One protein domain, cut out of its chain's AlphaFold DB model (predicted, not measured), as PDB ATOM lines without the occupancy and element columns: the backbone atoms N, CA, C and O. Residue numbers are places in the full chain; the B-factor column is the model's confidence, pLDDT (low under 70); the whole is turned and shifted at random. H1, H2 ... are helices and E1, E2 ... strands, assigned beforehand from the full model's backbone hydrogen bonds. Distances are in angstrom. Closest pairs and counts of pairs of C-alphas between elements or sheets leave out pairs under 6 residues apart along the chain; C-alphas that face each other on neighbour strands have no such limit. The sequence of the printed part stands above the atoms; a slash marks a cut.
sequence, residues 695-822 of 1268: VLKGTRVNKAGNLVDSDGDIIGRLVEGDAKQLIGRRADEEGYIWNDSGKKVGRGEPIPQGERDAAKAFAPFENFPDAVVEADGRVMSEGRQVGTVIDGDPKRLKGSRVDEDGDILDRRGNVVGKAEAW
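Overview. This is residues 695 to 822 of the 1268 residues of an uncharacterized protein of Ophiocordyceps camponoti-saundersi (nom. inval.) (UniProt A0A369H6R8). Two small lobes stand at the two ends of a long, thin model, each one a curled sheet of four strands like part of a barrel, E5 to E8 with H3 in one lobe and E1 to E4 with H1 in the other. A thin stretch through the short helix H2 and residues 759 to 763 joins them. The printed part has 128 residues, with named elements in the order E1 E2 H1 E3 E4 H2 E5 E6 H3 E7 E8; both sheets are antiparallel, in the orders E5 E6 E8 E7 and E1 E2 E4 E3. The class is mixed, helices and strands, with under half of the residues, 56, in named elements. The whole is extended, with a radius of gyration of the C-alphas of 21.9 A and spans of 67 by 25 by 23 A.

Along the chain. E6, residues 784 to 791, is the longest strand at 20.4 A and begins at C-alpha 784 (6.749, -10.506, 34.405). E5 is residues 778 to 781, 10.1 A; E7 is residues 807 to 809; E8, residues 815 to 821, measures 17.0 A and ends at C-alpha 821 (5.661, -21.490, 29.907). H3 is residues 794 to 797. E1, residues 706 to 708, begins at C-alpha 706 (26.023, -37.907, 41.999). E2 is residues 714 to 720, 16.9 A; H1 723 to 726; E3 736 to 738; E4 744 to 750, 17.3 A; H2 753 to 758, 8.6 A.

Arrangement. Both sheets are strongly twisted. In the hairpin E5 and E6, N 779 and O 787 are 2.8 A apart, within hydrogen-bond range. E8 is staggered: residues 818 to 821 pair with E6, with N 788 and O 820 at 2.9 A, and 815 to 818 with E7, with N 816 and O 808 at 2.8 A. Residues 801 to 802 pair antiparallel with 808 to 809 of E7. H3 only grazes this sheet; the C-alphas of Leu 797 and Gly 817, the closest of H3 and E8, are 7.5 A apart. In the other sheet N 707 and O 716 of the hairpin E1 and E2 are 2.8 A apart, N 717 and O 749 of E2 and E4 2.9 A, and N 745 and O 737 of the hairpin E3 and E4 2.8 A. E2, H1 and E3 form a split strand-helix-strand unit, two strands of one sheet that follow each other among the strands with a helix between them along the chain and E4 between them in the sheet, its crossover left-handed. H1 and H2 only graze this sheet. Every O i to N i+4 pair of H2 is within hydrogen-bond range; H1 and H3 are too short for one.

Size, cuts and confidence. The C-alphas farthest apart, those of Ser 741 and Arg 796, are 67.6 A apart. The printed part has no cut. The link from H2 to E5, 19 residues, is long. The mean pLDDT of the printed part is 84.3, and residues 753 to 762 are under 70.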
ATOM      1  N   VAL A 695      29.906 -43.603  29.432       84.50
ATOM      2  CA  VAL A 695      29.372 -42.246  29.680       84.50
ATOM      3  C   VAL A 695      29.854 -41.646  31.007       84.50
ATOM      4  O   VAL A 695      29.870 -40.429  31.165       84.50
ATOM      5  N   LEU A 696      30.309 -42.471  31.961       85.44
ATOM      6  CA  LEU A 696      30.881 -41.995  33.225       85.44
ATOM      7  C   LEU A 696      32.324 -41.493  33.085       85.44
ATOM      8  O   LEU A 696      32.839 -40.861  34.015       85.44
ATOM      9  N   LYS A 697      32.993 -41.739  31.952       86.38
ATOM     10  CA  LYS A 697      34.416 -41.440  31.754       86.38
ATOM     11  C   LYS A 697      34.738 -39.970  32.026       86.38
ATOM     12  O   LYS A 697      34.427 -39.072  31.251       86.38
ATOM     13  N   GLY A 698      35.473 -39.725  33.107       82.44
ATOM     14  CA  GLY A 698      35.941 -38.394  33.478       82.44
ATOM     15  C   GLY A 698      34.934 -37.542  34.254       82.44
ATOM     16  O   GLY A 698      35.357 -36.500  34.765       82.44
ATOM     17  N   THR A 699      33.682 -37.981  34.421       89.19
ATOM     18  CA  THR A 699      32.702 -37.361  35.338       89.19
ATOM     19  C   THR A 699      33.260 -37.259  36.762       89.19
ATOM     20  O   THR A 699      34.203 -37.969  37.126       89.19
ATOM     21  N   ARG A 700      32.718 -36.354  37.582       89.12
ATOM     22  CA  ARG A 700      33.158 -36.061  38.951       89.12
ATOM     23  C   ARG A 700      32.035 -36.242  39.963       89.12
ATOM     24  O   ARG A 700      30.933 -35.759  39.744       89.12
ATOM     25  N   VAL A 701      32.332 -36.817  41.126       91.69
ATOM     26  CA  VAL A 701      31.340 -36.900  42.215       91.69
ATOM     27  C   VAL A 701      31.080 -35.507  42.810       91.69
ATOM     28  O   VAL A 701      32.016 -34.810  43.212       91.69
ATOM     29  N   ASN A 702      29.818 -35.095  42.889       88.62
ATOM     30  CA  ASN A 702      29.379 -33.836  43.488       88.62
ATOM     31  C   ASN A 702      29.119 -33.980  45.009       88.62
ATOM     32  O   ASN A 702      29.365 -35.024  45.610       88.62
ATOM     33  N   LYS A 703      28.624 -32.921  45.669       87.38
ATOM     34  CA  LYS A 703      28.364 -32.928  47.127       87.38
ATOM     35  C   LYS A 703      27.230 -33.867  47.569       87.38
ATOM     36  O   LYS A 703      27.178 -34.197  48.751       87.38
ATOM     37  N   ALA A 704      26.333 -34.252  46.662       83.06
ATOM     38  CA  ALA A 704      25.204 -35.142  46.930       83.06
ATOM     39  C   ALA A 704      25.545 -36.629  46.708       83.06
ATOM     40  O   ALA A 704      24.780 -37.489  47.128       83.06
ATOM     41  N   GLY A 705      26.695 -36.936  46.092       80.69
ATOM     42  CA  GLY A 705      27.059 -38.297  45.688       80.69
ATOM     43  C   GLY A 705      26.701 -38.639  44.239       80.69
ATOM     44  O   GLY A 705      26.839 -39.789  43.846       80.69
ATOM     45  N   ASN A 706      26.295 -37.670  43.419       91.19
ATOM     46  CA  ASN A 706      26.023 -37.907  41.999       91.19
ATOM     47  C   ASN A 706      27.270 -37.608  41.156       91.19
ATOM     48  O   ASN A 706      28.045 -36.714  41.493       91.19
ATOM     49  N   LEU A 707      27.467 -38.347  40.066       89.19
ATOM     50  CA  LEU A 707      28.544 -38.146  39.101       89.19
ATOM     51  C   LEU A 707      28.061 -37.147  38.040       89.19
ATOM     52  O   LEU A 707      27.113 -37.438  37.315       89.19
ATOM     53  N   VAL A 708      28.705 -35.981  37.973       89.69
ATOM     54  CA  VAL A 708      28.410 -34.900  37.014       89.69
ATOM     55  C   VAL A 708      29.539 -34.720  36.002       89.69
ATOM     56  O   VAL A 708      30.684 -35.077  36.286       89.69
ATOM     57  N   ASP A 709      29.247 -34.180  34.829       86.44
ATOM     58  CA  ASP A 709      30.221 -33.971  33.750       86.44
ATOM     59  C   ASP A 709      31.043 -32.661  33.890       86.44
ATOM     60  O   ASP A 709      31.478 -32.289  34.989       86.44
ATOM     61  N   SER A 710      31.387 -32.026  32.766       80.56
ATOM     62  CA  SER A 710      32.065 -30.724  32.691       80.56
ATOM     63  C   SER A 710      31.132 -29.531  32.891       80.56
ATOM     64  O   SER A 710      31.597 -28.481  33.337       80.56
ATOM     65  N   ASP A 711      29.857 -29.708  32.571       76.56
ATOM     66  CA  ASP A 711      28.883 -28.652  32.319       76.56
ATOM     67  C   ASP A 711      27.888 -28.560  33.490       76.56
ATOM     68  O   ASP A 711      27.440 -27.475  33.856       76.56
ATOM     69  N   GLY A 712      27.685 -29.681  34.188       73.31
ATOM     70  CA  GLY A 712      27.015 -29.774  35.485       73.31
ATOM     71  C   GLY A 712      25.938 -30.855  35.547       73.31
ATOM     72  O   GLY A 712      25.477 -31.171  36.649       73.31
ATOM     73  N   ASP A 713      25.578 -31.428  34.398       82.94
ATOM     74  CA  ASP A 713      24.493 -32.393  34.254       82.94
ATOM     75  C   ASP A 713      24.831 -33.717  34.963       82.94
ATOM     76  O   ASP A 713      25.989 -34.134  35.082       82.94
ATOM     77  N   ILE A 714      23.801 -34.370  35.509       87.12
ATOM     78  CA  ILE A 714      23.954 -35.586  36.314       87.12
ATOM     79  C   ILE A 714      23.937 -36.810  35.398       87.12
ATOM     80  O   ILE A 714      22.892 -37.232  34.909       87.12
ATOM     81  N   ILE A 715      25.108 -37.417  35.216       85.62
ATOM     82  CA  ILE A 715      25.307 -38.566  34.325       85.62
ATOM     83  C   ILE A 715      25.251 -39.902  35.086       85.62
ATOM     84  O   ILE A 715      24.910 -40.931  34.505       85.62
ATOM     85  N   GLY A 716      25.541 -39.909  36.394       87.69
ATOM     86  CA  GLY A 716      25.549 -41.127  37.212       87.69
ATOM     87  C   GLY A 716      25.252 -40.921  38.698       87.69
ATOM     88  O   GLY A 716      25.243 -39.798  39.206       87.69
ATOM     89  N   ARG A 717      25.068 -42.026  39.426       90.88
ATOM     90  CA  ARG A 717      24.911 -42.072  40.895       90.88
ATOM     91  C   ARG A 717      26.058 -42.879  41.517       90.88
ATOM     92  O   ARG A 717      26.556 -43.819  40.903       90.88
ATOM     93  N   LEU A 718      26.517 -42.514  42.716       91.56
ATOM     94  CA  LEU A 718      27.533 -43.276  43.453       91.56
ATOM     95  C   LEU A 718      26.900 -44.506  44.120       91.56
ATOM     96  O   LEU A 718      26.074 -44.359  45.018       91.56
ATOM     97  N   VAL A 719      27.337 -45.701  43.723       87.25
ATOM     98  CA  VAL A 719      26.856 -46.985  44.264       87.25
ATOM     99  C   VAL A 719      27.758 -47.495  45.389       87.25
ATOM    100  O   VAL A 719      27.276 -48.041  46.379       87.25
ATOM    101  N   GLU A 720      29.074 -47.290  45.279       85.25
ATOM    102  CA  GLU A 720      30.049 -47.769  46.265       85.25
ATOM    103  C   GLU A 720      31.028 -46.659  46.677       85.25
ATOM    104  O   GLU A 720      31.679 -46.048  45.830       85.25
ATOM    105  N   GLY A 721      31.179 -46.434  47.987       83.31
ATOM    106  CA  GLY A 721      32.132 -45.485  48.580       83.31
ATOM    107  C   GLY A 721      31.478 -44.358  49.394       83.31
ATOM    108  O   GLY A 721      30.278 -44.120  49.317       83.31
ATOM    109  N   ASP A 722      32.269 -43.646  50.206       85.62
ATOM    110  CA  ASP A 722      31.776 -42.493  50.978       85.62
ATOM    111  C   ASP A 722      31.751 -41.235  50.100       85.62
ATOM    112  O   ASP A 722      32.796 -40.643  49.812       85.62
ATOM    113  N   ALA A 723      30.547 -40.790  49.726       82.81
ATOM    114  CA  ALA A 723      30.316 -39.579  48.938       82.81
ATOM    115  C   ALA A 723      31.101 -38.358  49.452       82.81
ATOM    116  O   ALA A 723      31.628 -37.591  48.648       82.81
ATOM    117  N   LYS A 724      31.266 -38.198  50.776       84.00
ATOM    118  CA  LYS A 724      31.977 -37.054  51.383       84.00
ATOM    119  C   LYS A 724      33.491 -37.105  51.178       84.00
ATOM    120  O   LYS A 724      34.142 -36.064  51.216       84.00
ATOM    121  N   GLN A 725      34.050 -38.294  50.956       82.25
ATOM    122  CA  GLN A 725      35.473 -38.508  50.665       82.25
ATOM    123  C   GLN A 725      35.761 -38.540  49.157       82.25
ATOM    124  O   GLN A 725      36.910 -38.360  48.743       82.25
ATOM    125  N   LEU A 726      34.724 -38.751  48.337       84.06
ATOM    126  CA  LEU A 726      34.830 -38.856  46.885       84.06
ATOM    127  C   LEU A 726      34.505 -37.563  46.120       84.06
ATOM    128  O   LEU A 726      34.747 -37.514  44.918       84.06
ATOM    129  N   ILE A 727      34.052 -36.495  46.787       85.31
ATOM    130  CA  ILE A 727      33.766 -35.194  46.151       85.31
ATOM    131  C   ILE A 727      34.948 -34.726  45.277       85.31
ATOM    132  O   ILE A 727      36.087 -34.617  45.735       85.31
ATOM    133  N   GLY A 728      34.674 -34.438  44.003       82.94
ATOM    134  CA  GLY A 728      35.640 -33.968  43.007       82.94
ATOM    135  C   GLY A 728      36.531 -35.051  42.379       82.94
ATOM    136  O   GLY A 728      37.245 -34.739  41.417       82.94
ATOM    137  N   ARG A 729      36.490 -36.299  42.874       88.75
ATOM    138  CA  ARG A 729      37.166 -37.468  42.277       88.75
ATOM    139  C   ARG A 729      36.544 -37.811  40.930       88.75
ATOM    140  O   ARG A 729      35.344 -37.621  40.768       88.75
ATOM    141  N   ARG A 730      37.352 -38.325  39.994       89.12
ATOM    142  CA  ARG A 730      36.886 -38.732  38.660       89.12
ATOM    143  C   ARG A 730      36.581 -40.228  38.573       89.12
ATOM    144  O   ARG A 730      37.300 -41.017  39.192       89.12
ATOM    145  N   ALA A 731      35.577 -40.577  37.771       90.94
ATOM    146  CA  ALA A 731      35.301 -41.941  37.316       90.94
ATOM    147  C   ALA A 731      36.021 -42.279  35.989       90.94
ATOM    148  O   ALA A 731      36.459 -41.377  35.264       90.94
ATOM    149  N   ASP A 732      36.157 -43.570  35.685       86.81
ATOM    150  CA  ASP A 732      36.666 -44.118  34.418       86.81
ATOM    151  C   ASP A 732      35.549 -44.735  33.544       86.81
ATOM    152  O   ASP A 732      34.366 -44.588  33.838       86.81
ATOM    153  N   GLU A 733      35.939 -45.399  32.451       85.88
ATOM    154  CA  GLU A 733      35.054 -46.079  31.480       85.88
ATOM    155  C   GLU A 733      34.327 -47.311  32.055       85.88
ATOM    156  O   GLU A 733      33.375 -47.800  31.461       85.88
ATOM    157  N   GLU A 734      34.761 -47.815  33.213       83.06
ATOM    158  CA  GLU A 734      34.143 -48.928  33.948       83.06
ATOM    159  C   GLU A 734      33.285 -48.416  35.135       83.06
ATOM    160  O   GLU A 734      32.787 -49.200  35.950       83.06
ATOM    161  N   GLY A 735      33.151 -47.091  35.285       82.81
ATOM    162  CA  GLY A 735      32.481 -46.431  36.407       82.81
ATOM    163  C   GLY A 735      33.274 -46.406  37.721       82.81
ATOM    164  O   GLY A 735      32.754 -45.943  38.739       82.81
ATOM    165  N   TYR A 736      34.528 -46.864  37.761       90.88
ATOM    166  CA  TYR A 736      35.327 -46.841  38.988       90.88
ATOM    167  C   TYR A 736      35.923 -45.464  39.259       90.88
ATOM    168  O   TYR A 736      36.480 -44.804  38.385       90.88
ATOM    169  N   ILE A 737      35.859 -45.051  40.522       89.44
ATOM    170  CA  ILE A 737      36.309 -43.743  40.990       89.44
ATOM    171  C   ILE A 737      37.684 -43.882  41.642       89.44
ATOM    172  O   ILE A 737      37.891 -44.733  42.515       89.44
ATOM    173  N   TRP A 738      38.626 -43.027  41.241       85.75
ATOM    174  CA  TRP A 738      40.040 -43.138  41.619       85.75
ATOM    175  C   TRP A 738      40.526 -41.969  42.485       85.75
ATOM    176  O   TRP A 738      40.103 -40.820  42.329       85.75
ATOM    177  N   ASN A 739      41.463 -42.256  43.394       84.75
ATOM    178  CA  ASN A 739      42.166 -41.241  44.186       84.75
ATOM    179  C   ASN A 739      43.484 -40.778  43.529       84.75
ATOM    180  O   ASN A 739      43.968 -41.391  42.579       84.75
ATOM    181  N   ASP A 740      44.110 -39.730  44.082       81.31
ATOM    182  CA  ASP A 740      45.375 -39.154  43.570       81.31
ATOM    183  C   ASP A 740      46.556 -40.145  43.557       81.31
ATOM    184  O   ASP A 740      47.598 -39.870  42.972       81.31
ATOM    185  N   SER A 741      46.418 -41.287  44.237       80.00
ATOM    186  CA  SER A 741      47.423 -42.353  44.316       80.00
ATOM    187  C   SER A 741      47.174 -43.496  43.323       80.00
ATOM    188  O   SER A 741      47.851 -44.519  43.412       80.00
ATOM    189  N   GLY A 742      46.200 -43.368  42.414       75.44
ATOM    190  CA  GLY A 742      45.885 -44.410  41.433       75.44
ATOM    191  C   GLY A 742      45.264 -45.667  42.048       75.44
ATOM    192  O   GLY A 742      45.494 -46.768  41.556       75.44
ATOM    193  N   LYS A 743      44.484 -45.530  43.129       84.06
ATOM    194  CA  LYS A 743      43.705 -46.629  43.723       84.06
ATOM    195  C   LYS A 743      42.204 -46.421  43.477       84.06
ATOM    196  O   LYS A 743      41.706 -45.325  43.745       84.06
ATOM    197  N   LYS A 744      41.491 -47.476  43.053       89.69
ATOM    198  CA  LYS A 744      40.017 -47.540  43.072       89.69
ATOM    199  C   LYS A 744      39.526 -47.322  44.519       89.69
ATOM    200  O   LYS A 744      40.032 -47.958  45.451       89.69
ATOM    201  N   VAL A 745      38.615 -46.368  44.712       87.25
ATOM    202  CA  VAL A 745      38.081 -45.918  46.019       87.25
ATOM    203  C   VAL A 745      36.554 -45.772  46.047       87.25
ATOM    204  O   VAL A 745      35.998 -45.497  47.106       87.25
ATOM    205  N   GLY A 746      35.890 -45.985  44.913       88.31
ATOM    206  CA  GLY A 746      34.439 -46.101  44.808       88.31
ATOM    207  C   GLY A 746      34.011 -46.576  43.420       88.31
ATOM    208  O   GLY A 746      34.864 -46.789  42.552       88.31
ATOM    209  N   ARG A 747      32.701 -46.706  43.209       90.19
ATOM    210  CA  ARG A 747      32.077 -47.059  41.926       90.19
ATOM    211  C   ARG A 747      30.791 -46.257  41.736       90.19
ATOM    212  O   ARG A 747      29.991 -46.154  42.665       90.19
ATOM    213  N   GLY A 748      30.614 -45.687  40.552       88.88
ATOM    214  CA  GLY A 748      29.365 -45.091  40.094       88.88
ATOM    215  C   GLY A 748      28.698 -45.928  39.006       88.88
ATOM    216  O   GLY A 748      29.323 -46.802  38.407       88.88
ATOM    217  N   GLU A 749      27.430 -45.631  38.767       88.81
ATOM    218  CA  GLU A 749      26.556 -46.292  37.795       88.81
ATOM    219  C   GLU A 749      25.830 -45.211  36.980       88.81
ATOM    220  O   GLU A 749      25.428 -44.196  37.567       88.81
ATOM    221  N   PRO A 750      25.745 -45.331  35.641       87.69
ATOM    222  CA  PRO A 750      25.137 -44.300  34.812       87.69
ATOM    223  C   PRO A 750      23.618 -44.300  34.977       87.69
ATOM    224  O   PRO A 750      22.988 -45.349  35.063       87.69
ATOM    225  N   ILE A 751      23.026 -43.109  34.986       83.25
ATOM    226  CA  ILE A 751      21.569 -42.958  34.969       83.25
ATOM    227  C   ILE A 751      21.070 -43.243  33.538       83.25
ATOM    228  O   ILE A 751      21.679 -42.722  32.592       83.25
ATOM    229  N   PRO A 752      19.992 -44.029  33.334       78.06
ATOM    230  CA  PRO A 752      19.359 -44.195  32.024       78.06
ATOM    231  C   PRO A 752      18.991 -42.847  31.395       78.06
ATOM    232  O   PRO A 752      18.658 -41.903  32.106       78.06
ATOM    233  N   GLN A 753      19.046 -42.721  30.067       64.62
ATOM    234  CA  GLN A 753      18.886 -41.407  29.428       64.62
ATOM    235  C   GLN A 753      17.518 -40.767  29.734       64.62
ATOM    236  O   GLN A 753      17.489 -39.645  30.228       64.62
ATOM    237  N   GLY A 754      16.422 -41.529  29.641       63.03
ATOM    238  CA  GLY A 754      15.084 -41.049  30.012       63.03
ATOM    239  C   GLY A 754      14.924 -40.627  31.483       63.03
ATOM    240  O   GLY A 754      14.089 -39.780  31.777       63.03
ATOM    241  N   GLU A 755      15.743 -41.138  32.413       64.75
ATOM    242  CA  GLU A 755      15.779 -40.621  33.794       64.75
ATOM    243  C   GLU A 755      16.524 -39.279  33.898       64.75
ATOM    244  O   GLU A 755      16.188 -38.465  34.759       64.75
ATOM    245  N   ARG A 756      17.529 -39.025  33.046       61.84
ATOM    246  CA  ARG A 756      18.215 -37.718  32.986       61.84
ATOM    247  C   ARG A 756      17.310 -36.655  32.377       61.84
ATOM    248  O   ARG A 756      17.277 -35.538  32.881       61.84
ATOM    249  N   ASP A 757      16.557 -37.028  31.346       56.16
ATOM    250  CA  ASP A 757      15.594 -36.146  30.689       56.16
ATOM    251  C   ASP A 757      14.415 -35.836  31.632       56.16
ATOM    252  O   ASP A 757      14.066 -34.671  31.823       56.16
ATOM    253  N   ALA A 758      13.890 -36.839  32.352       54.41
ATOM    254  CA  ALA A 758      12.891 -36.629  33.406       54.41
ATOM    255  C   ALA A 758      13.409 -35.748  34.562       54.41
ATOM    256  O   ALA A 758      12.669 -34.918  35.081       54.41
ATOM    257  N   ALA A 759      14.688 -35.861  34.939       52.00
ATOM    258  CA  ALA A 759      15.310 -34.993  35.945       52.00
ATOM    259  C   ALA A 759      15.551 -33.541  35.470       52.00
ATOM    260  O   ALA A 759      16.019 -32.716  36.261       52.00
ATOM    261  N   LYS A 760      15.254 -33.228  34.201       52.91
ATOM    262  CA  LYS A 760      15.354 -31.889  33.599       52.91
ATOM    263  C   LYS A 760      14.000 -31.167  33.532       52.91
ATOM    264  O   LYS A 760      13.977 -29.946  33.399       52.91
ATOM    265  N   ALA A 761      12.894 -31.900  33.676       51.56
ATOM    266  CA  ALA A 761      11.533 -31.373  33.687       51.56
ATOM    267  C   ALA A 761      11.085 -30.977  35.110       51.56
ATOM    268  O   ALA A 761      10.471 -31.766  35.826       51.56
ATOM    269  N   PHE A 762      11.377 -29.736  35.508       59.81
ATOM    270  CA  PHE A 762      10.584 -29.050  36.541       59.81
ATOM    271  C   PHE A 762       9.187 -28.748  35.983       59.81
ATOM    272  O   PHE A 762       9.047 -28.564  34.768       59.81
ATOM    273  N   ALA A 763       8.157 -28.673  36.832       70.94
ATOM    274  CA  ALA A 763       6.817 -28.363  36.331       70.94
ATOM    275  C   ALA A 763       6.773 -26.899  35.819       70.94
ATOM    276  O   ALA A 763       7.398 -26.027  36.440       70.94
ATOM    277  N   PRO A 764       6.093 -26.585  34.693       75.31
ATOM    278  CA  PRO A 764       6.326 -25.332  33.960       75.31
ATOM    279  C   PRO A 764       6.071 -24.046  34.763       75.31
ATOM    280  O   PRO A 764       6.638 -23.001  34.443       75.31
ATOM    281  N   PHE A 765       5.259 -24.120  35.824       83.50
ATOM    282  CA  PHE A 765       4.963 -22.996  36.715       83.50
ATOM    283  C   PHE A 765       5.291 -23.273  38.195       83.50
ATOM    284  O   PHE A 765       4.893 -22.495  39.060       83.50
ATOM    285  N   GLU A 766       6.075 -24.314  38.507       83.06
ATOM    286  CA  GLU A 766       6.481 -24.704  39.877       83.06
ATOM    287  C   GLU A 766       7.103 -23.540  40.678       83.06
ATOM    288  O   GLU A 766       6.916 -23.402  41.886       83.06
ATOM    289  N   ASN A 767       7.817 -22.648  39.984       81.44
ATOM    290  CA  ASN A 767       8.476 -21.477  40.568       81.44
ATOM    291  C   ASN A 767       7.594 -20.207  40.596       81.44
ATOM    292  O   ASN A 767       8.044 -19.171  41.087       81.44
ATOM    293  N   PHE A 768       6.353 -20.266  40.095       85.38
ATOM    294  CA  PHE A 768       5.472 -19.112  39.865       85.38
ATOM    295  C   PHE A 768       4.087 -19.247  40.550       85.38
ATOM    296  O   PHE A 768       3.054 -19.120  39.894       85.38
ATOM    297  N   PRO A 769       4.012 -19.448  41.884       80.38
ATOM    298  CA  PRO A 769       2.761 -19.734  42.608       80.38
ATOM    299  C   PRO A 769       1.756 -18.561  42.689       80.38
ATOM    300  O   PRO A 769       0.686 -18.695  43.291       80.38
ATOM    301  N   ASP A 770       2.085 -17.394  42.127       85.75
ATOM    302  CA  ASP A 770       1.183 -16.250  41.947       85.75
ATOM    303  C   ASP A 770       0.712 -16.056  40.490       85.75
ATOM    304  O   ASP A 770       0.026 -15.069  40.215       85.75
ATOM    305  N   ALA A 771       1.034 -16.986  39.581       91.44
ATOM    306  CA  ALA A 771       0.715 -16.915  38.155       91.44
ATOM    307  C   ALA A 771      -0.784 -16.680  37.877       91.44
ATOM    308  O   ALA A 771      -1.659 -17.446  38.298       91.44
ATOM    309  N   VAL A 772      -1.089 -15.609  37.136       91.50
ATOM    310  CA  VAL A 772      -2.455 -15.175  36.796       91.50
ATOM    311  C   VAL A 772      -2.561 -14.749  35.330       91.50
ATOM    312  O   VAL A 772      -1.689 -14.070  34.791       91.50
ATOM    313  N   VAL A 773      -3.678 -15.106  34.694       92.88
ATOM    314  CA  VAL A 773      -3.979 -14.814  33.281       92.88
ATOM    315  C   VAL A 773      -4.437 -13.359  33.064       92.88
ATOM    316  O   VAL A 773      -5.346 -12.868  33.744       92.88
ATOM    317  N   GLU A 774      -3.873 -12.674  32.064       91.06
ATOM    318  CA  GLU A 774      -4.286 -11.344  31.590       91.06
ATOM    319  C   GLU A 774      -5.368 -11.365  30.489       91.06
ATOM    320  O   GLU A 774      -5.805 -12.399  29.997       91.06
ATOM    321  N   ALA A 775      -5.852 -10.175  30.106       87.81
ATOM    322  CA  ALA A 775      -6.973  -9.986  29.173       87.81
ATOM    323  C   ALA A 775      -6.702 -10.436  27.725       87.81
ATOM    324  O   ALA A 775      -7.632 -10.498  26.918       87.81
ATOM    325  N   ASP A 776      -5.432 -10.647  27.393       84.31
ATOM    326  CA  ASP A 776      -4.909 -10.958  26.066       84.31
ATOM    327  C   ASP A 776      -4.310 -12.369  25.965       84.31
ATOM    328  O   ASP A 776      -3.948 -12.775  24.864       84.31
ATOM    329  N   GLY A 777      -4.283 -13.125  27.070       85.56
ATOM    330  CA  GLY A 777      -3.808 -14.510  27.118       85.56
ATOM    331  C   GLY A 777      -2.398 -14.679  27.669       85.56
ATOM    332  O   GLY A 777      -1.914 -15.799  27.720       85.56
ATOM    333  N   ARG A 778      -1.734 -13.614  28.118       91.94
ATOM    334  CA  ARG A 778      -0.432 -13.729  28.792       91.94
ATOM    335  C   ARG A 778      -0.618 -14.177  30.241       91.94
ATOM    336  O   ARG A 778      -1.552 -13.728  30.904       91.94
ATOM    337  N   VAL A 779       0.264 -15.036  30.742       92.19
ATOM    338  CA  VAL A 779       0.324 -15.424  32.159       92.19
ATOM    339  C   VAL A 779       1.410 -14.605  32.838       92.19
ATOM    340  O   VAL A 779       2.556 -14.595  32.387       92.19
ATOM    341  N   MET A 780       1.043 -13.918  33.919       91.12
ATOM    342  CA  MET A 780       1.918 -12.998  34.641       91.12
ATOM    343  C   MET A 780       2.166 -13.477  36.077       91.12
ATOM    344  O   MET A 780       1.215 -13.818  36.778       91.12
ATOM    345  N   SER A 781       3.424 -13.432  36.518       89.81
ATOM    346  CA  SER A 781       3.892 -13.711  37.889       89.81
ATOM    347  C   SER A 781       4.902 -12.632  38.292       89.81
ATOM    348  O   SER A 781       5.699 -12.191  37.460       89.81
ATOM    349  N   GLU A 782       4.795 -12.094  39.511       85.38
ATOM    350  CA  GLU A 782       5.565 -10.937  40.023       85.38
ATOM    351  C   GLU A 782       5.621  -9.687  39.097       85.38
ATOM    352  O   GLU A 782       6.417  -8.767  39.303       85.38
ATOM    353  N   GLY A 783       4.748  -9.602  38.086       79.06
ATOM    354  CA  GLY A 783       4.737  -8.538  37.073       79.06
ATOM    355  C   GLY A 783       5.591  -8.801  35.824       79.06
ATOM    356  O   GLY A 783       5.720  -7.900  34.996       79.06
ATOM    357  N   ARG A 784       6.137 -10.011  35.652       84.81
ATOM    358  CA  ARG A 784       6.749 -10.506  34.405       84.81
ATOM    359  C   ARG A 784       5.807 -11.469  33.692       84.81
ATOM    360  O   ARG A 784       4.988 -12.108  34.347       84.81
ATOM    361  N   GLN A 785       5.936 -11.587  32.371       90.94
ATOM    362  CA  GLN A 785       5.299 -12.676  31.633       90.94
ATOM    363  C   GLN A 785       6.101 -13.956  31.880       90.94
ATOM    364  O   GLN A 785       7.316 -13.951  31.714       90.94
ATOM    365  N   VAL A 786       5.414 -15.014  32.303       88.75
ATOM    366  CA  VAL A 786       5.995 -16.343  32.580       88.75
ATOM    367  C   VAL A 786       5.321 -17.454  31.775       88.75
ATOM    368  O   VAL A 786       5.786 -18.585  31.772       88.75
ATOM    369  N   GLY A 787       4.230 -17.138  31.075       89.88
ATOM    370  CA  GLY A 787       3.515 -18.084  30.228       89.88
ATOM    371  C   GLY A 787       2.555 -17.423  29.250       89.88
ATOM    372  O   GLY A 787       2.370 -16.200  29.252       89.88
ATOM    373  N   THR A 788       1.901 -18.258  28.449       93.19
ATOM    374  CA  THR A 788       0.803 -17.890  27.550       93.19
ATOM    375  C   THR A 788      -0.283 -18.964  27.612       93.19
ATOM    376  O   THR A 788       0.004 -20.153  27.696       93.19
ATOM    377  N   VAL A 789      -1.548 -18.548  27.591       92.88
ATOM    378  CA  VAL A 789      -2.718 -19.430  27.526       92.88
ATOM    379  C   VAL A 789      -2.781 -20.087  26.149       92.88
ATOM    380  O   VAL A 789      -2.949 -19.391  25.145       92.88
ATOM    381  N   ILE A 790      -2.680 -21.415  26.127       91.62
ATOM    382  CA  ILE A 790      -2.765 -22.248  24.919       91.62
ATOM    383  C   ILE A 790      -4.166 -22.843  24.718       91.62
ATOM    384  O   ILE A 790      -4.575 -23.038  23.576       91.62
ATOM    385  N   ASP A 791      -4.930 -23.058  25.796       85.75
ATOM    386  CA  ASP A 791      -6.320 -23.530  25.738       85.75
ATOM    387  C   ASP A 791      -7.268 -22.697  26.623       85.75
ATOM    388  O   ASP A 791      -6.923 -22.270  27.728       85.75
ATOM    389  N   GLY A 792      -8.492 -22.502  26.129       83.19
ATOM    390  CA  GLY A 792      -9.550 -21.683  26.719       83.19
ATOM    391  C   GLY A 792      -9.509 -20.194  26.327       83.19
ATOM    392  O   GLY A 792      -8.493 -19.643  25.917       83.19
ATOM    393  N   ASP A 793     -10.657 -19.507  26.421       86.75
ATOM    394  CA  ASP A 793     -10.820 -18.106  25.980       86.75
ATOM    395  C   ASP A 793     -10.139 -17.109  26.947       86.75
ATOM    396  O   ASP A 793     -10.644 -16.917  28.063       86.75
ATOM    397  N   PRO A 794      -9.084 -16.378  26.526       84.88
ATOM    398  CA  PRO A 794      -8.365 -15.436  27.385       84.88
ATOM    399  C   PRO A 794      -9.240 -14.378  28.066       84.88
ATOM    400  O   PRO A 794      -8.978 -13.965  29.195       84.88
ATOM    401  N   LYS A 795     -10.333 -13.946  27.421       85.75
ATOM    402  CA  LYS A 795     -11.230 -12.919  27.984       85.75
ATOM    403  C   LYS A 795     -12.088 -13.457  29.123       85.75
ATOM    404  O   LYS A 795     -12.552 -12.671  29.950       85.75
ATOM    405  N   ARG A 796     -12.312 -14.773  29.154       85.12
ATOM    406  CA  ARG A 796     -13.039 -15.490  30.211       85.12
ATOM    407  C   ARG A 796     -12.102 -16.004  31.301       85.12
ATOM    408  O   ARG A 796     -12.534 -16.100  32.444       85.12
ATOM    409  N   LEU A 797     -10.849 -16.289  30.947       87.12
ATOM    410  CA  LEU A 797      -9.804 -16.754  31.859       87.12
ATOM    411  C   LEU A 797      -9.054 -15.626  32.576       87.12
ATOM    412  O   LEU A 797      -8.387 -15.891  33.569       87.12
ATOM    413  N   LYS A 798      -9.190 -14.367  32.143       88.56
ATOM    414  CA  LYS A 798      -8.589 -13.211  32.823       88.56
ATOM    415  C   LYS A 798      -8.864 -13.211  34.335       88.56
ATOM    416  O   LYS A 798     -10.000 -13.008  34.772       88.56
ATOM    417  N   GLY A 799      -7.804 -13.299  35.137       87.38
ATOM    418  CA  GLY A 799      -7.880 -13.319  36.599       87.38
ATOM    419  C   GLY A 799      -8.105 -14.705  37.220       87.38
ATOM    420  O   GLY A 799      -8.247 -14.783  38.442       87.38
ATOM    421  N   SER A 800      -8.141 -15.771  36.416       92.25
ATOM    422  CA  SER A 800      -7.899 -17.144  36.873       92.25
ATOM    423  C   SER A 800      -6.422 -17.330  37.225       92.25
ATOM    424  O   SER A 800      -5.558 -16.612  36.710       92.25
ATOM    425  N   ARG A 801      -6.145 -18.288  38.111       90.94
ATOM    426  CA  ARG A 801      -4.778 -18.699  38.460       90.94
ATOM    427  C   ARG A 801      -4.306 -19.813  37.543       90.94
ATOM    428  O   ARG A 801      -5.139 -20.535  37.006       90.94
ATOM    429  N   VAL A 802      -2.995 -19.951  37.426       94.00
ATOM    430  CA  VAL A 802      -2.337 -21.131  36.860       94.00
ATOM    431  C   VAL A 802      -1.730 -21.930  38.017       94.00
ATOM    432  O   VAL A 802      -1.284 -21.323  38.995       94.00
ATOM    433  N   ASP A 803      -1.784 -23.257  37.956       91.19
ATOM    434  CA  ASP A 803      -1.091 -24.151  38.893       91.19
ATOM    435  C   ASP A 803       0.260 -24.643  38.342       91.19
ATOM    436  O   ASP A 803       0.688 -24.242  37.262       91.19
ATOM    437  N   GLU A 804       0.966 -25.461  39.127       88.44
ATOM    438  CA  GLU A 804       2.359 -25.872  38.891       88.44
ATOM    439  C   GLU A 804       2.537 -26.601  37.535       88.44
ATOM    440  O   GLU A 804       3.539 -26.379  36.849       88.44
ATOM    441  N   ASP A 805       1.519 -27.363  37.105       85.94
ATOM    442  CA  ASP A 805       1.446 -28.132  35.847       85.94
ATOM    443  C   ASP A 805       0.917 -27.318  34.639       85.94
ATOM    444  O   ASP A 805       0.780 -27.840  33.522       85.94
ATOM    445  N   GLY A 806       0.592 -26.038  34.846       86.50
ATOM    446  CA  GLY A 806       0.084 -25.135  33.813       86.50
ATOM    447  C   GLY A 806      -1.432 -25.141  33.613       86.50
ATOM    448  O   GLY A 806      -1.913 -24.485  32.686       86.50
ATOM    449  N   ASP A 807      -2.213 -25.839  34.439       93.56
ATOM    450  CA  ASP A 807      -3.671 -25.832  34.318       93.56
ATOM    451  C   ASP A 807      -4.269 -24.541  34.906       93.56
ATOM    452  O   ASP A 807      -3.843 -24.002  35.930       93.56
ATOM    453  N   ILE A 808      -5.265 -23.988  34.208       93.06
ATOM    454  CA  ILE A 808      -5.863 -22.693  34.546       93.06
ATOM    455  C   ILE A 808      -7.118 -22.937  35.377       93.06
ATOM    456  O   ILE A 808      -8.129 -23.424  34.866       93.06
ATOM    457  N   LEU A 809      -7.076 -22.559  36.654       91.31
ATOM    458  CA  LEU A 809      -8.106 -22.869  37.643       91.31
ATOM    459  C   LEU A 809      -9.112 -21.727  37.845       91.31
ATOM    460  O   LEU A 809      -8.754 -20.562  38.061       91.31
ATOM    461  N   ASP A 810     -10.401 -22.076  37.850       88.44
ATOM    462  CA  ASP A 810     -11.485 -21.165  38.213       88.44
ATOM    463  C   ASP A 810     -11.527 -20.879  39.729       88.44
ATOM    464  O   ASP A 810     -10.860 -21.510  40.551       88.44
ATOM    465  N   ARG A 811     -12.384 -19.937  40.147       84.25
ATOM    466  CA  ARG A 811     -12.561 -19.562  41.568       84.25
ATOM    467  C   ARG A 811     -13.108 -20.678  42.473       84.25
ATOM    468  O   ARG A 811     -13.345 -20.430  43.655       84.25
ATOM    469  N   ARG A 812     -13.377 -21.865  41.929       81.44
ATOM    470  CA  ARG A 812     -13.907 -23.042  42.623       81.44
ATOM    471  C   ARG A 812     -12.942 -24.237  42.536       81.44
ATOM    472  O   ARG A 812     -13.274 -25.275  43.098       81.44
ATOM    473  N   GLY A 813     -11.780 -24.081  41.890       79.94
ATOM    474  CA  GLY A 813     -10.753 -25.117  41.741       79.94
ATOM    475  C   GLY A 813     -10.963 -26.074  40.563       79.94
ATOM    476  O   GLY A 813     -10.424 -27.173  40.598       79.94
ATOM    477  N   ASN A 814     -11.754 -25.704  39.551       87.19
ATOM    478  CA  ASN A 814     -11.918 -26.506  38.333       87.19
ATOM    479  C   ASN A 814     -10.968 -26.003  37.240       87.19
ATOM    480  O   ASN A 814     -10.897 -24.791  37.021       87.19
ATOM    481  N   VAL A 815     -10.331 -26.918  36.508       91.12
ATOM    482  CA  VAL A 815      -9.597 -26.599  35.273       91.12
ATOM    483  C   VAL A 815     -10.574 -26.037  34.234       91.12
ATOM    484  O   VAL A 815     -11.650 -26.593  34.008       91.12
ATOM    485  N   VAL A 816     -10.218 -24.900  33.634       87.56
ATOM    486  CA  VAL A 816     -11.030 -24.171  32.638       87.56
ATOM    487  C   VAL A 816     -10.235 -23.732  31.397       87.56
ATOM    488  O   VAL A 816     -10.792 -23.063  30.524       87.56
ATOM    489  N   GLY A 817      -8.961 -24.112  31.320       90.00
ATOM    490  CA  GLY A 817      -8.033 -23.894  30.210       90.00
ATOM    491  C   GLY A 817      -6.627 -24.363  30.600       90.00
ATOM    492  O   GLY A 817      -6.438 -24.813  31.732       90.00
ATOM    493  N   LYS A 818      -5.643 -24.210  29.711       91.81
ATOM    494  CA  LYS A 818      -4.236 -24.564  29.973       91.81
ATOM    495  C   LYS A 818      -3.280 -23.484  29.467       91.81
ATOM    496  O   LYS A 818      -3.567 -22.797  28.483       91.81
ATOM    497  N   ALA A 819      -2.157 -23.322  30.153       91.06
ATOM    498  CA  ALA A 819      -1.069 -22.425  29.804       91.06
ATOM    499  C   ALA A 819       0.245 -23.188  29.594       91.06
ATOM    500  O   ALA A 819       0.490 -24.226  30.203       91.06
ATOM    501  N   GLU A 820       1.096 -22.621  28.749       90.44
ATOM    502  CA  GLU A 820       2.464 -23.058  28.484       90.44
ATOM    503  C   GLU A 820       3.437 -22.000  29.016       90.44
ATOM    504  O   GLU A 820       3.105 -20.807  29.033       90.44
ATOM    505  N   ALA A 821       4.619 -22.419  29.478       84.62
ATOM    506  CA  ALA A 821       5.661 -21.490  29.907       84.62
ATOM    507  C   ALA A 821       6.124 -20.612  28.732       84.62
ATOM    508  O   ALA A 821       6.110 -21.025  27.575       84.62
ATOM    509  N   TRP A 822       6.514 -19.375  29.027       80.19
ATOM    510  CA  TRP A 822       6.970 -18.415  28.026       80.19
ATOM    511  C   TRP A 822       8.415 -18.048  28.319       80.19
ATOM    512  O   TRP A 822       8.685 -17.212  29.184       80.19
TER     513      TRP A 822